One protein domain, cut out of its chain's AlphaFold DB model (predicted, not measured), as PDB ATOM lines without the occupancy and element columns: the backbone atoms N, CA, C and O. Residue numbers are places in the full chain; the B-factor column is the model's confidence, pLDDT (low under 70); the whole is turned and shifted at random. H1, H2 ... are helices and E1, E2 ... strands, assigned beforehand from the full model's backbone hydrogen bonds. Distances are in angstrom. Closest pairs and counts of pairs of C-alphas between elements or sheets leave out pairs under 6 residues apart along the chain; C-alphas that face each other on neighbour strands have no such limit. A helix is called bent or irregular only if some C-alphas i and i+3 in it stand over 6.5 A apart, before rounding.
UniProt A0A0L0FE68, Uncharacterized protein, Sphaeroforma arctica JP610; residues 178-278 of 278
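What this domain is: This is residues 178 to 278 of the 278 residues of an uncharacterized protein of Sphaeroforma arctica JP610 (UniProt A0A0L0FE68). With little regular structure, the domain is a pair of short parallel strands, E1 and E2, with H1 and H4 packed on E2 and H2 and H3 farther out. The 101 printed residues run H1, E1, H2, H3, H4, E2, a mixed class with 38 in named elements. The whole is compact, radius of gyration of the C-alphas 13.4 A, spans 37 by 30 by 26 A.

How they stand to each other: H1, residues 181 to 184, touches H4, residues 234 to 244; closest are the C-alphas of Leu 184 and Pro 241, 5.5 A. Strands E1, residues 192 to 196, and E2, residues 246 to 250, are parallel at 23 degrees; N 194 and O 247 are within hydrogen-bond range, 2.9 A. With H2, residues 201 to 206, and H3, residues 217 to 223, H4 completes a strand-helix-strand unit, helices between parallel neighbours E1 and E2. H2 touches no helix. H3 and H4 are close but not clearly touching, closest C-alphas Trp 218 and Pro 234, 7.0 A. Every O i to N i+4 pair is within range in H2 and H3, 2 of 7 in H4, with 4 of 8 O i to N i+3 pairs.

Where its parts are: H1 begins at C-alpha 181 (15.909, 28.070, 31.520). H4 spans 15.0 A and is irregular, C-alphas 235 and 238 being 7.6 A apart. E2, 14.1 A, ends at C-alpha 250 (9.187, 19.173, 21.359).

The domain as a whole: The printed part has no cut and no long link; residues 251 to 278 hold no named element. Residues 178 to 183, 185 to 188 and 263 to 278 have pLDDT under 70.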
ATOM      1  N   ARG A 178      22.548  24.456  25.300       56.56
ATOM      2  CA  ARG A 178      21.215  25.019  25.081       56.56
ATOM      3  C   ARG A 178      20.658  25.444  26.430       56.56
ATOM      4  O   ARG A 178      20.606  24.640  27.354       56.56
ATOM      5  N   ASP A 179      20.263  26.706  26.523       63.84
ATOM      6  CA  ASP A 179      19.692  27.261  27.738       63.84
ATOM      7  C   ASP A 179      18.239  26.792  27.889       63.84
ATOM      8  O   ASP A 179      17.325  27.293  27.235       63.84
ATOM      9  N   PHE A 180      18.036  25.764  28.712       64.00
ATOM     10  CA  PHE A 180      16.709  25.237  29.032       64.00
ATOM     11  C   PHE A 180      15.911  26.175  29.950       64.00
ATOM     12  O   PHE A 180      14.696  25.996  30.078       64.00
ATOM     13  N   ALA A 181      16.555  27.177  30.564       63.50
ATOM     14  CA  ALA A 181      15.909  28.070  31.520       63.50
ATOM     15  C   ALA A 181      14.784  28.895  30.879       63.50
ATOM     16  O   ALA A 181      13.811  29.217  31.550       63.50
ATOM     17  N   GLN A 182      14.849  29.161  29.568       65.81
ATOM     18  CA  GLN A 182      13.792  29.894  28.864       65.81
ATOM     19  C   GLN A 182      12.448  29.140  28.826       65.81
ATOM     20  O   GLN A 182      11.393  29.770  28.809       65.81
ATOM     21  N   TYR A 183      12.464  27.801  28.800       61.06
ATOM     22  CA  TYR A 183      11.249  26.980  28.647       61.06
ATOM     23  C   TYR A 183      10.815  26.299  29.930       61.06
ATOM     24  O   TYR A 183       9.646  25.943  30.072       61.06
ATOM     25  N   LEU A 184      11.771  26.062  30.824       70.19
ATOM     26  CA  LEU A 184      11.532  25.383  32.085       70.19
ATOM     27  C   LEU A 184      11.569  26.342  33.279       70.19
ATOM     28  O   LEU A 184      11.204  25.940  34.377       70.19
ATOM     29  N   GLY A 185      11.953  27.602  33.060       63.84
ATOM     30  CA  GLY A 185      12.176  28.571  34.125       63.84
ATOM     31  C   GLY A 185      13.475  28.306  34.888       63.84
ATOM     32  O   GLY A 185      14.122  27.268  34.741       63.84
ATOM     33  N   SER A 186      13.866  29.274  35.717       68.88
ATOM     34  CA  SER A 186      14.991  29.170  36.658       68.88
ATOM     35  C   SER A 186      14.569  28.690  38.058       68.88
ATOM     36  O   SER A 186      15.424  28.361  38.879       68.88
ATOM     37  N   MET A 187      13.262  28.628  38.338       53.22
ATOM     38  CA  MET A 187      12.670  28.363  39.655       53.22
ATOM     39  C   MET A 187      11.855  27.062  39.665       53.22
ATOM     40  O   MET A 187      10.840  27.013  38.984       53.22
ATOM     41  N   HIS A 188      12.260  26.098  40.514       59.84
ATOM     42  CA  HIS A 188      11.463  25.015  41.144       59.84
ATOM     43  C   HIS A 188      10.546  24.147  40.232       59.84
ATOM     44  O   HIS A 188      10.437  24.400  39.039       59.84
ATOM     45  N   PRO A 189      10.001  22.991  40.684       74.06
ATOM     46  CA  PRO A 189       9.501  22.003  39.729       74.06
ATOM     47  C   PRO A 189       8.274  22.530  38.983       74.06
ATOM     48  O   PRO A 189       7.282  22.933  39.591       74.06
ATOM     49  N   LEU A 190       8.343  22.479  37.652       86.25
ATOM     50  CA  LEU A 190       7.194  22.713  36.790       86.25
ATOM     51  C   LEU A 190       6.039  21.811  37.220       86.25
ATOM     52  O   LEU A 190       6.215  20.617  37.465       86.25
ATOM     53  N   ARG A 191       4.841  22.385  37.257       91.69
ATOM     54  CA  ARG A 191       3.598  21.653  37.510       91.69
ATOM     55  C   ARG A 191       3.234  20.776  36.321       91.69
ATOM     56  O   ARG A 191       2.683  19.695  36.503       91.69
ATOM     57  N   VAL A 192       3.520  21.254  35.109       93.44
ATOM     58  CA  VAL A 192       3.233  20.549  33.860       93.44
ATOM     59  C   VAL A 192       4.227  20.942  32.770       93.44
ATOM     60  O   VAL A 192       4.637  22.098  32.659       93.44
ATOM     61  N   VAL A 193       4.586  19.966  31.939       93.69
ATOM     62  CA  VAL A 193       5.354  20.174  30.710       93.69
ATOM     63  C   VAL A 193       4.533  19.648  29.547       93.69
ATOM     64  O   VAL A 193       4.196  18.466  29.504       93.69
ATOM     65  N   PHE A 194       4.218  20.520  28.595       95.75
ATOM     66  CA  PHE A 194       3.605  20.106  27.342       95.75
ATOM     67  C   PHE A 194       4.689  19.650  26.372       95.75
ATOM     68  O   PHE A 194       5.560  20.433  25.991       95.75
ATOM     69  N   VAL A 195       4.609  18.382  25.976       94.50
ATOM     70  CA  VAL A 195       5.531  17.761  25.025       94.50
ATOM     71  C   VAL A 195       4.851  17.692  23.659       94.50
ATOM     72  O   VAL A 195       3.950  16.880  23.451       94.50
ATOM     73  N   GLY A 196       5.249  18.571  22.743       92.38
ATOM     74  CA  GLY A 196       4.833  18.535  21.347       92.38
ATOM     75  C   GLY A 196       5.595  17.468  20.559       92.38
ATOM     76  O   GLY A 196       6.677  17.026  20.947       92.38
ATOM     77  N   HIS A 197       5.021  17.014  19.446       91.50
ATOM     78  CA  HIS A 197       5.705  16.069  18.563       91.50
ATOM     79  C   HIS A 197       6.836  16.783  17.815       91.50
ATOM     80  O   HIS A 197       8.013  16.466  17.976       91.50
ATOM     81  N   ASN A 198       6.471  17.780  17.020       91.00
ATOM     82  CA  ASN A 198       7.388  18.636  16.302       91.00
ATOM     83  C   ASN A 198       6.700  19.984  16.024       91.00
ATOM     84  O   ASN A 198       5.467  20.052  15.927       91.00
ATOM     85  N   PRO A 199       7.474  21.061  15.875       92.31
ATOM     86  CA  PRO A 199       6.919  22.376  15.616       92.31
ATOM     87  C   PRO A 199       6.319  22.481  14.206       92.31
ATOM     88  O   PRO A 199       6.898  22.010  13.231       92.31
ATOM     89  N   SER A 200       5.183  23.170  14.056       92.81
ATOM     90  CA  SER A 200       4.707  23.574  12.722       92.81
ATOM     91  C   SER A 200       5.609  24.659  12.126       92.81
ATOM     92  O   SER A 200       6.293  25.362  12.869       92.81
ATOM     93  N   ASP A 201       5.555  24.887  10.810       91.81
ATOM     94  CA  ASP A 201       6.333  25.964  10.170       91.81
ATOM     95  C   ASP A 201       6.037  27.342  10.774       91.81
ATOM     96  O   ASP A 201       6.935  28.160  10.951       91.81
ATOM     97  N   THR A 202       4.779  27.604  11.139       93.12
ATOM     98  CA  THR A 202       4.404  28.843  11.831       93.12
ATOM     99  C   THR A 202       5.034  28.925  13.211       93.12
ATOM    100  O   THR A 202       5.559  29.978  13.559       93.12
ATOM    101  N   SER A 203       5.001  27.838  13.983       93.44
ATOM    102  CA  SER A 203       5.628  27.816  15.307       93.44
ATOM    103  C   SER A 203       7.134  28.042  15.170       93.44
ATOM    104  O   SER A 203       7.698  28.859  15.890       93.44
ATOM    105  N   TRP A 204       7.754  27.401  14.167       92.81
ATOM    106  CA  TRP A 204       9.190  27.476  13.877       92.81
ATOM    107  C   TRP A 204       9.636  28.886  13.534       92.81
ATOM    108  O   TRP A 204      10.584  29.389  14.125       92.81
ATOM    109  N   ARG A 205       8.922  29.543  12.617       91.62
ATOM    110  CA  ARG A 205       9.251  30.901  12.169       91.62
ATOM    111  C   ARG A 205       9.092  31.955  13.262       91.62
ATOM    112  O   ARG A 205       9.853  32.911  13.272       91.62
ATOM    113  N   HIS A 206       8.098  31.812  14.139       90.06
ATOM    114  CA  HIS A 206       7.790  32.825  15.160       90.06
ATOM    115  C   HIS A 206       8.386  32.520  16.524       90.06
ATOM    116  O   HIS A 206       8.197  33.303  17.452       90.06
ATOM    117  N   SER A 207       9.069  31.388  16.669       91.38
ATOM    118  CA  SER A 207       9.650  30.985  17.939       91.38
ATOM    119  C   SER A 207       8.627  30.872  19.072       91.38
ATOM    120  O   SER A 207       8.898  31.225  20.217       91.38
ATOM    121  N   GLN A 208       7.425  30.404  18.730       93.81
ATOM    122  CA  GLN A 208       6.266  30.357  19.618       93.81
ATOM    123  C   GLN A 208       5.604  28.979  19.533       93.81
ATOM    124  O   GLN A 208       5.198  28.567  18.439       93.81
ATOM    125  N   PRO A 209       5.436  28.261  20.657       94.62
ATOM    126  CA  PRO A 209       4.820  26.947  20.632       94.62
ATOM    127  C   PRO A 209       3.345  27.056  20.236       94.62
ATOM    128  O   PRO A 209       2.621  27.963  20.657       94.62
ATOM    129  N   TYR A 210       2.896  26.113  19.408       96.19
ATOM    130  CA  TYR A 210       1.504  26.011  18.964       96.19
ATOM    131  C   TYR A 210       0.944  27.303  18.327       96.19
ATOM    132  O   TYR A 210      -0.243  27.596  18.458       96.19
ATOM    133  N   ALA A 211       1.773  28.080  17.618       95.75
ATOM    134  CA  ALA A 211       1.395  29.396  17.078       95.75
ATOM    135  C   ALA A 211       0.480  29.350  15.837       95.75
ATOM    136  O   ALA A 211      -0.012  30.381  15.377       95.75
ATOM    137  N   HIS A 212       0.254  28.170  15.252       95.06
ATOM    138  CA  HIS A 212      -0.609  28.045  14.077       95.06
ATOM    139  C   HIS A 212      -2.075  28.339  14.435       95.06
ATOM    140  O   HIS A 212      -2.602  27.774  15.386       95.06
ATOM    141  N   LYS A 213      -2.770  29.160  13.636       93.88
ATOM    142  CA  LYS A 213      -4.140  29.636  13.936       93.88
ATOM    143  C   LYS A 213      -5.186  28.524  14.077       93.88
ATOM    144  O   LYS A 213      -6.156  28.695  14.803       93.88
ATOM    145  N   SER A 214      -5.012  27.401  13.376       95.19
ATOM    146  CA  SER A 214      -5.910  26.241  13.516       95.19
ATOM    147  C   SER A 214      -5.639  25.411  14.775       95.19
ATOM    148  O   SER A 214      -6.443  24.543  15.115       95.19
ATOM    149  N   ASN A 215      -4.518  25.643  15.464       96.38
ATOM    150  CA  ASN A 215      -4.190  24.926  16.681       96.38
ATOM    151  C   ASN A 215      -5.050  25.451  17.839       96.38
ATOM    152  O   ASN A 215      -5.049  26.638  18.156       96.38
ATOM    153  N   ARG A 216      -5.790  24.548  18.487       97.62
ATOM    154  CA  ARG A 216      -6.697  24.879  19.594       97.62
ATOM    155  C   ARG A 216      -6.007  24.920  20.959       97.62
ATOM    156  O   ARG A 216      -6.679  25.234  21.935       97.62
ATOM    157  N   PHE A 217      -4.710  24.618  21.039       97.75
ATOM    158  CA  PHE A 217      -3.955  24.492  22.287       97.75
ATOM    159  C   PHE A 217      -4.170  25.679  23.231       97.75
ATOM    160  O   PHE A 217      -4.627  25.493  24.353       97.75
ATOM    161  N   TRP A 218      -3.920  26.900  22.755       97.62
ATOM    162  CA  TRP A 218      -3.992  28.109  23.580       97.62
ATOM    163  C   TRP A 218      -5.402  28.422  24.080       97.62
ATOM    164  O   TRP A 218      -5.590  28.813  25.229       97.62
ATOM    165  N   ARG A 219      -6.416  28.157  23.252       97.81
ATOM    166  CA  ARG A 219      -7.810  28.250  23.683       97.81
ATOM    167  C   ARG A 219      -8.110  27.222  24.778       97.81
ATOM    168  O   ARG A 219      -8.642  27.585  25.818       97.81
ATOM    169  N   LEU A 220      -7.756  25.957  24.549       98.25
ATOM    170  CA  LEU A 220      -8.067  24.855  25.463       98.25
ATOM    171  C   LEU A 220      -7.335  24.989  26.804       98.25
ATOM    172  O   LEU A 220      -7.934  24.754  27.850       98.25
ATOM    173  N   VAL A 221      -6.063  25.402  26.800       97.25
ATOM    174  CA  VAL A 221      -5.297  25.587  28.041       97.25
ATOM    175  C   VAL A 221      -5.858  26.743  28.875       97.25
ATOM    176  O   VAL A 221      -5.948  26.612  30.095       97.25
ATOM    177  N   GLY A 222      -6.328  27.819  28.231       97.69
ATOM    178  CA  GLY A 222      -7.040  28.909  28.903       97.69
ATOM    179  C   GLY A 222      -8.395  28.474  29.468       97.69
ATOM    180  O   GLY A 222      -8.685  28.729  30.632       97.69
ATOM    181  N   GLU A 223      -9.202  27.757  28.676       98.00
ATOM    182  CA  GLU A 223     -10.513  27.229  29.096       98.00
ATOM    183  C   GLU A 223     -10.403  26.213  30.246       98.00
ATOM    184  O   GLU A 223     -11.303  26.123  31.076       98.00
ATOM    185  N   SER A 224      -9.295  25.471  30.328       97.50
ATOM    186  CA  SER A 224      -9.054  24.493  31.397       97.50
ATOM    187  C   SER A 224      -8.704  25.110  32.757       97.50
ATOM    188  O   SER A 224      -8.726  24.410  33.766       97.50
ATOM    189  N   GLY A 225      -8.316  26.389  32.793       96.12
ATOM    190  CA  GLY A 225      -7.793  27.038  33.996       96.12
ATOM    191  C   GLY A 225      -6.354  26.651  34.367       96.12
ATOM    192  O   GLY A 225      -5.855  27.114  35.392       96.12
ATOM    193  N   LEU A 226      -5.656  25.846  33.551       95.00
ATOM    194  CA  LEU A 226      -4.225  25.556  33.747       95.00
ATOM    195  C   LEU A 226      -3.358  26.809  33.581       95.00
ATOM    196  O   LEU A 226      -2.372  26.978  34.297       95.00
ATOM    197  N   VAL A 227      -3.733  27.677  32.640       97.06
ATOM    198  CA  VAL A 227      -3.096  28.973  32.390       97.06
ATOM    199  C   VAL A 227      -4.180  30.055  32.464       97.06
ATOM    200  O   VAL A 227      -5.234  29.878  31.849       97.06
ATOM    201  N   PRO A 228      -3.955  31.178  33.173       97.12
ATOM    202  CA  PRO A 228      -4.875  32.311  33.173       97.12
ATOM    203  C   PRO A 228      -5.216  32.760  31.747       97.12
ATOM    204  O   PRO A 228      -4.330  32.865  30.901       97.12
ATOM    205  N   VAL A 229      -6.488  33.060  31.474       96.81
ATOM    206  CA  VAL A 229      -6.982  33.357  30.111       96.81
ATOM    207  C   VAL A 229      -6.217  34.507  29.437       96.81
ATOM    208  O   VAL A 229      -5.984  34.473  28.232       96.81
ATOM    209  N   ASN A 230      -5.760  35.501  30.202       96.75
ATOM    210  CA  ASN A 230      -4.943  36.611  29.698       96.75
ATOM    211  C   ASN A 230      -3.516  36.193  29.291       96.75
ATOM    212  O   ASN A 230      -2.914  36.845  28.439       96.75
ATOM    213  N   LEU A 231      -2.983  35.109  29.861       96.62
ATOM    214  CA  LEU A 231      -1.657  34.564  29.549       96.62
ATOM    215  C   LEU A 231      -1.712  33.382  28.570       96.62
ATOM    216  O   LEU A 231      -0.672  32.949  28.080       96.62
ATOM    217  N   ALA A 232      -2.903  32.871  28.253       97.25
ATOM    218  CA  ALA A 232      -3.112  31.737  27.357       97.25
ATOM    219  C   ALA A 232      -2.971  32.136  25.873       97.25
ATOM    220  O   ALA A 232      -3.894  31.972  25.076       97.25
ATOM    221  N   GLN A 233      -1.813  32.689  25.498       97.06
ATOM    222  CA  GLN A 233      -1.501  33.127  24.136       97.06
ATOM    223  C   GLN A 233      -0.060  32.763  23.741       97.06
ATOM    224  O   GLN A 233       0.827  32.800  24.596       97.06
ATOM    225  N   PRO A 234       0.211  32.496  22.444       96.00
ATOM    226  CA  PRO A 234       1.533  32.080  21.976       96.00
ATOM    227  C   PRO A 234       2.678  32.997  22.393       96.00
ATOM    228  O   PRO A 234       3.729  32.501  22.760       96.00
ATOM    229  N   HIS A 235       2.494  34.319  22.378       95.88
ATOM    230  CA  HIS A 235       3.551  35.285  22.708       95.88
ATOM    231  C   HIS A 235       3.863  35.381  24.210       95.88
ATOM    232  O   HIS A 235       4.893  35.931  24.585       95.88
ATOM    233  N   HIS A 236       3.008  34.824  25.067       95.50
ATOM    234  CA  HIS A 236       3.187  34.800  26.517       95.50
ATOM    235  C   HIS A 236       3.868  33.519  27.015       95.50
ATOM    236  O   HIS A 236       4.015  33.345  28.218       95.50
ATOM    237  N   PHE A 237       4.294  32.607  26.138       94.25
ATOM    238  CA  PHE A 237       4.793  31.296  26.563       94.25
ATOM    239  C   PHE A 237       6.023  31.362  27.490       94.25
ATOM    240  O   PHE A 237       6.126  30.556  28.408       94.25
ATOM    241  N   ALA A 238       6.926  32.327  27.282       91.00
ATOM    242  CA  ALA A 238       8.204  32.416  27.996       91.00
ATOM    243  C   ALA A 238       8.060  32.773  29.487       91.00
ATOM    244  O   ALA A 238       8.923  32.431  30.285       91.00
ATOM    245  N   GLN A 239       6.964  33.433  29.873       91.94
ATOM    246  CA  GLN A 239       6.680  33.797  31.268       91.94
ATOM    247  C   GLN A 239       5.902  32.707  32.022       91.94
ATOM    248  O   GLN A 239       5.805  32.757  33.245       91.94
ATOM    249  N   LEU A 240       5.332  31.712  31.328       92.69
ATOM    250  CA  LEU A 240       4.504  30.677  31.957       92.69
ATOM    251  C   LEU A 240       5.253  29.734  32.916       92.69
ATOM    252  O   LEU A 240       4.642  29.345  33.917       92.69
ATOM    253  N   PRO A 241       6.530  29.374  32.683       92.44
ATOM    254  CA  PRO A 241       7.280  28.559  33.630       92.44
ATOM    255  C   PRO A 241       7.363  29.209  35.009       92.44
ATOM    256  O   PRO A 241       7.057  28.570  36.010       92.44
ATOM    257  N   GLU A 242       7.688  30.502  35.051       89.50
ATOM    258  CA  GLU A 242       7.824  31.257  36.298       89.50
ATOM    259  C   GLU A 242       6.465  31.652  36.886       89.50
ATOM    260  O   GLU A 242       6.236  31.494  38.082       89.50
ATOM    261  N   ALA A 243       5.528  32.115  36.052       91.75
ATOM    262  CA  ALA A 243       4.243  32.617  36.529       91.75
ATOM    263  C   ALA A 243       3.315  31.508  37.047       91.75
ATOM    264  O   ALA A 243       2.564  31.722  37.997       91.75
ATOM    265  N   VAL A 244       3.303  30.342  36.389       93.38
ATOM    266  CA  VAL A 244       2.305  29.289  36.652       93.38
ATOM    267  C   VAL A 244       2.864  27.864  36.635       93.38
ATOM    268  O   VAL A 244       2.093  26.919  36.829       93.38
ATOM    269  N   GLY A 245       4.174  27.679  36.445       92.50
ATOM    270  CA  GLY A 245       4.812  26.360  36.429       92.50
ATOM    271  C   GLY A 245       4.496  25.534  35.179       92.50
ATOM    272  O   GLY A 245       4.408  24.310  35.277       92.50
ATOM    273  N   VAL A 246       4.270  26.175  34.028       93.50
ATOM    274  CA  VAL A 246       3.933  25.507  32.756       93.50
ATOM    275  C   VAL A 246       5.088  25.661  31.769       93.50
ATOM    276  O   VAL A 246       5.402  26.778  31.367       93.50
ATOM    277  N   GLY A 247       5.686  24.542  31.353       93.19
ATOM    278  CA  GLY A 247       6.777  24.511  30.373       93.19
ATOM    279  C   GLY A 247       6.417  23.827  29.054       93.19
ATOM    280  O   GLY A 247       5.387  23.158  28.933       93.19
ATOM    281  N   PHE A 248       7.304  23.973  28.066       93.06
ATOM    282  CA  PHE A 248       7.112  23.482  26.697       93.06
ATOM    283  C   PHE A 248       8.377  22.820  26.151       93.06
ATOM    284  O   PHE A 248       9.482  23.327  26.333       93.06
ATOM    285  N   VAL A 249       8.218  21.709  25.437       91.62
ATOM    286  CA  VAL A 249       9.306  21.042  24.710       91.62
ATOM    287  C   VAL A 249       8.736  20.273  23.521       91.62
ATOM    288  O   VAL A 249       7.581  19.867  23.562       91.62
ATOM    289  N   ASP A 250       9.535  20.049  22.481       89.88
ATOM    290  CA  ASP A 250       9.187  19.173  21.359       89.88
ATOM    291  C   ASP A 250      10.090  17.931  21.344       89.88
ATOM    292  O   ASP A 250      11.255  17.987  21.754       89.88
ATOM    293  N   LEU A 251       9.565  16.803  20.857       87.94
ATOM    294  CA  LEU A 251      10.352  15.580  20.657       87.94
ATOM    295  C   LEU A 251      11.359  15.746  19.512       87.94
ATOM    296  O   LEU A 251      12.507  15.313  19.636       87.94
ATOM    297  N   TYR A 252      10.946  16.400  18.424       84.19
ATOM    298  CA  TYR A 252      11.767  16.626  17.237       84.19
ATOM    299  C   TYR A 252      12.035  18.112  16.988       84.19
ATOM    300  O   TYR A 252      11.151  18.958  17.087       84.19
ATOM    301  N   VAL A 253      13.265  18.423  16.564       81.94
ATOM    302  CA  VAL A 253      13.700  19.777  16.167       81.94
ATOM    303  C   VAL A 253      13.671  19.886  14.652       81.94
ATOM    304  O   VAL A 253      14.695  20.052  13.991       81.94
ATOM    305  N   THR A 254      12.494  19.703  14.075       84.62
ATOM    306  CA  THR A 254      12.287  19.832  12.632       84.62
ATOM    307  C   THR A 254      10.893  20.380  12.404       84.62
ATOM    308  O   THR A 254       9.933  19.883  12.996       84.62
ATOM    309  N   SER A 255      10.780  21.427  11.587       87.38
ATOM    310  CA  SER A 255       9.472  21.990  11.283       87.38
ATOM    311  C   SER A 255       8.693  21.087  10.330       87.38
ATOM    312  O   SER A 255       9.267  20.426   9.465       87.38
ATOM    313  N   GLY A 256       7.377  21.034  10.508       84.94
ATOM    314  CA  GLY A 256       6.483  20.316   9.608       84.94
ATOM    315  C   GLY A 256       5.101  20.132  10.215       84.94
ATOM    316  O   GLY A 256       4.961  19.821  11.392       84.94
ATOM    317  N   SER A 257       4.050  20.335   9.428       80.06
ATOM    318  CA  SER A 257       2.676  20.135   9.919       80.06
ATOM    319  C   SER A 257       2.250  18.666   9.905       80.06
ATOM    320  O   SER A 257       1.310  18.301  10.605       80.06
ATOM    321  N   ASP A 258       2.931  17.830   9.119       83.31
ATOM    322  CA  ASP A 258       2.670  16.397   9.051       83.31
ATOM    323  C   ASP A 258       3.686  15.629   9.900       83.31
ATOM    324  O   ASP A 258       4.816  15.372   9.480       83.31
ATOM    325  N   ALA A 259       3.255  15.248  11.101       76.88
ATOM    326  CA  ALA A 259       4.047  14.451  12.030       76.88
ATOM    327  C   ALA A 259       4.474  13.097  11.433       76.88
ATOM    328  O   ALA A 259       5.537  12.593  11.785       76.88
ATOM    329  N   SER A 260       3.695  12.526  10.504       79.19
ATOM    330  CA  SER A 260       4.021  11.243   9.866       79.19
ATOM    331  C   SER A 260       5.157  11.356   8.846       79.19
ATOM    332  O   SER A 260       5.871  10.385   8.592       79.19
ATOM    333  N   CYS A 261       5.373  12.559   8.306       80.44
ATOM    334  CA  CYS A 261       6.482  12.850   7.403       80.44
ATOM    335  C   CYS A 261       7.811  13.065   8.138       80.44
ATOM    336  O   CYS A 261       8.873  12.983   7.514       80.44
ATOM    337  N   VAL A 262       7.781  13.315   9.452       74.38
ATOM    338  CA  VAL A 262       8.990  13.443  10.271       74.38
ATOM    339  C   VAL A 262       9.543  12.044  10.531       74.38
ATOM    340  O   VAL A 262       9.177  11.360  11.485       74.38
ATOM    341  N   LYS A 263      10.427  11.591   9.639       69.25
ATOM    342  CA  LYS A 263      11.140  10.325   9.809       69.25
ATOM    343  C   LYS A 263      12.109  10.471  10.979       69.25
ATOM    344  O   LYS A 263      12.935  11.380  10.989       69.25
ATOM    345  N   GLY A 264      11.989   9.584  11.963       60.38
ATOM    346  CA  GLY A 264      12.900   9.531  13.099       60.38
ATOM    347  C   GLY A 264      14.301   9.164  12.629       60.38
ATOM    348  O   GLY A 264      14.617   7.987  12.479       60.38
ATOM    349  N   ASP A 265      15.139  10.161  12.372       53.56
ATOM    350  CA  ASP A 265      16.534   9.920  12.028       53.56
ATOM    351  C   ASP A 265      17.285   9.527  13.315       53.56
ATOM    352  O   ASP A 265      17.500  10.355  14.198       53.56
ATOM    353  N   GLN A 266      17.530   8.217  13.470       45.59
ATOM    354  CA  GLN A 266      18.542   7.488  14.270       45.59
ATOM    355  C   GLN A 266      19.276   8.249  15.401       45.59
ATOM    356  O   GLN A 266      20.500   8.207  15.523       45.59
ATOM    357  N   GLY A 267      18.539   8.939  16.266       43.41
ATOM    358  CA  GLY A 267      19.136   9.720  17.344       43.41
ATOM    359  C   GLY A 267      18.143  10.656  18.004       43.41
ATOM    360  O   GLY A 267      18.455  11.839  18.151       43.41
ATOM    361  N   ALA A 268      16.964  10.131  18.376       42.94
ATOM    362  CA  ALA A 268      15.903  10.820  19.115       42.94
ATOM    363  C   ALA A 268      16.437  11.352  20.453       42.94
ATOM    364  O   ALA A 268      16.259  10.793  21.530       42.94
ATOM    365  N   THR A 269      17.171  12.445  20.354       48.03
ATOM    366  CA  THR A 269      17.599  13.247  21.474       48.03
ATOM    367  C   THR A 269      16.411  14.154  21.728       48.03
ATOM    368  O   THR A 269      16.024  14.887  20.818       48.03
ATOM    369  N   LEU A 270      15.827  14.101  22.927       45.03
ATOM    370  CA  LEU A 270      14.934  15.154  23.406       45.03
ATOM    371  C   LEU A 270      15.682  16.470  23.229       45.03
ATOM    372  O   LEU A 270      16.635  16.765  23.953       45.03
ATOM    373  N   ARG A 271      15.322  17.223  22.200       47.28
ATOM    374  CA  ARG A 271      15.969  18.488  21.922       47.28
ATOM    375  C   ARG A 271      14.916  19.552  22.099       47.28
ATOM    376  O   ARG A 271      14.061  19.755  21.250       47.28
ATOM    377  N   CYS A 272      15.055  20.283  23.195       43.16
ATOM    378  CA  CYS A 272      14.397  21.564  23.319       43.16
ATOM    379  C   CYS A 272      14.884  22.441  22.157       43.16
ATOM    380  O   CYS A 272      16.094  22.655  21.970       43.16
ATOM    381  N   VAL A 273      13.950  22.810  21.284       43.78
ATOM    382  CA  VAL A 273      14.200  23.705  20.161       43.78
ATOM    383  C   VAL A 273      14.545  25.048  20.791       43.78
ATOM    384  O   VAL A 273      13.680  25.692  21.370       43.78
ATOM    385  N   ARG A 274      15.810  25.472  20.698       40.31
ATOM    386  CA  ARG A 274      16.125  26.894  20.825       40.31
ATOM    387  C   ARG A 274      15.459  27.527  19.623       40.31
ATOM    388  O   ARG A 274      15.950  27.367  18.506       40.31
ATOM    389  N   TRP A 275      14.302  28.131  19.829       43.78
ATOM    390  CA  TRP A 275      13.656  28.833  18.746       43.78
ATOM    391  C   TRP A 275      14.505  30.071  18.444       43.78
ATOM    392  O   TRP A 275      14.619  30.972  19.278       43.78
ATOM    393  N   CYS A 276      15.227  30.049  17.322       28.09
ATOM    394  CA  CYS A 276      16.143  31.122  16.963       28.09
ATOM    395  C   CYS A 276      15.364  32.433  16.814       28.09
ATOM    396  O   CYS A 276      14.586  32.599  15.879       28.09
ATOM    397  N   MET A 277      15.620  33.382  17.715       24.45
ATOM    398  CA  MET A 277      15.702  34.776  17.299       24.45
ATOM    399  C   MET A 277      16.923  34.878  16.382       24.45
ATOM    400  O   MET A 277      18.047  34.665  16.842       24.45
ATOM    401  N   TYR A 278      16.674  35.083  15.092       28.80
ATOM    402  CA  TYR A 278      17.639  35.722  14.201       28.80
ATOM    403  C   TYR A 278      17.402  37.227  14.256       28.80
ATOM    404  O   TYR A 278      16.211  37.612  14.317       28.80
TER     405      TYR A 278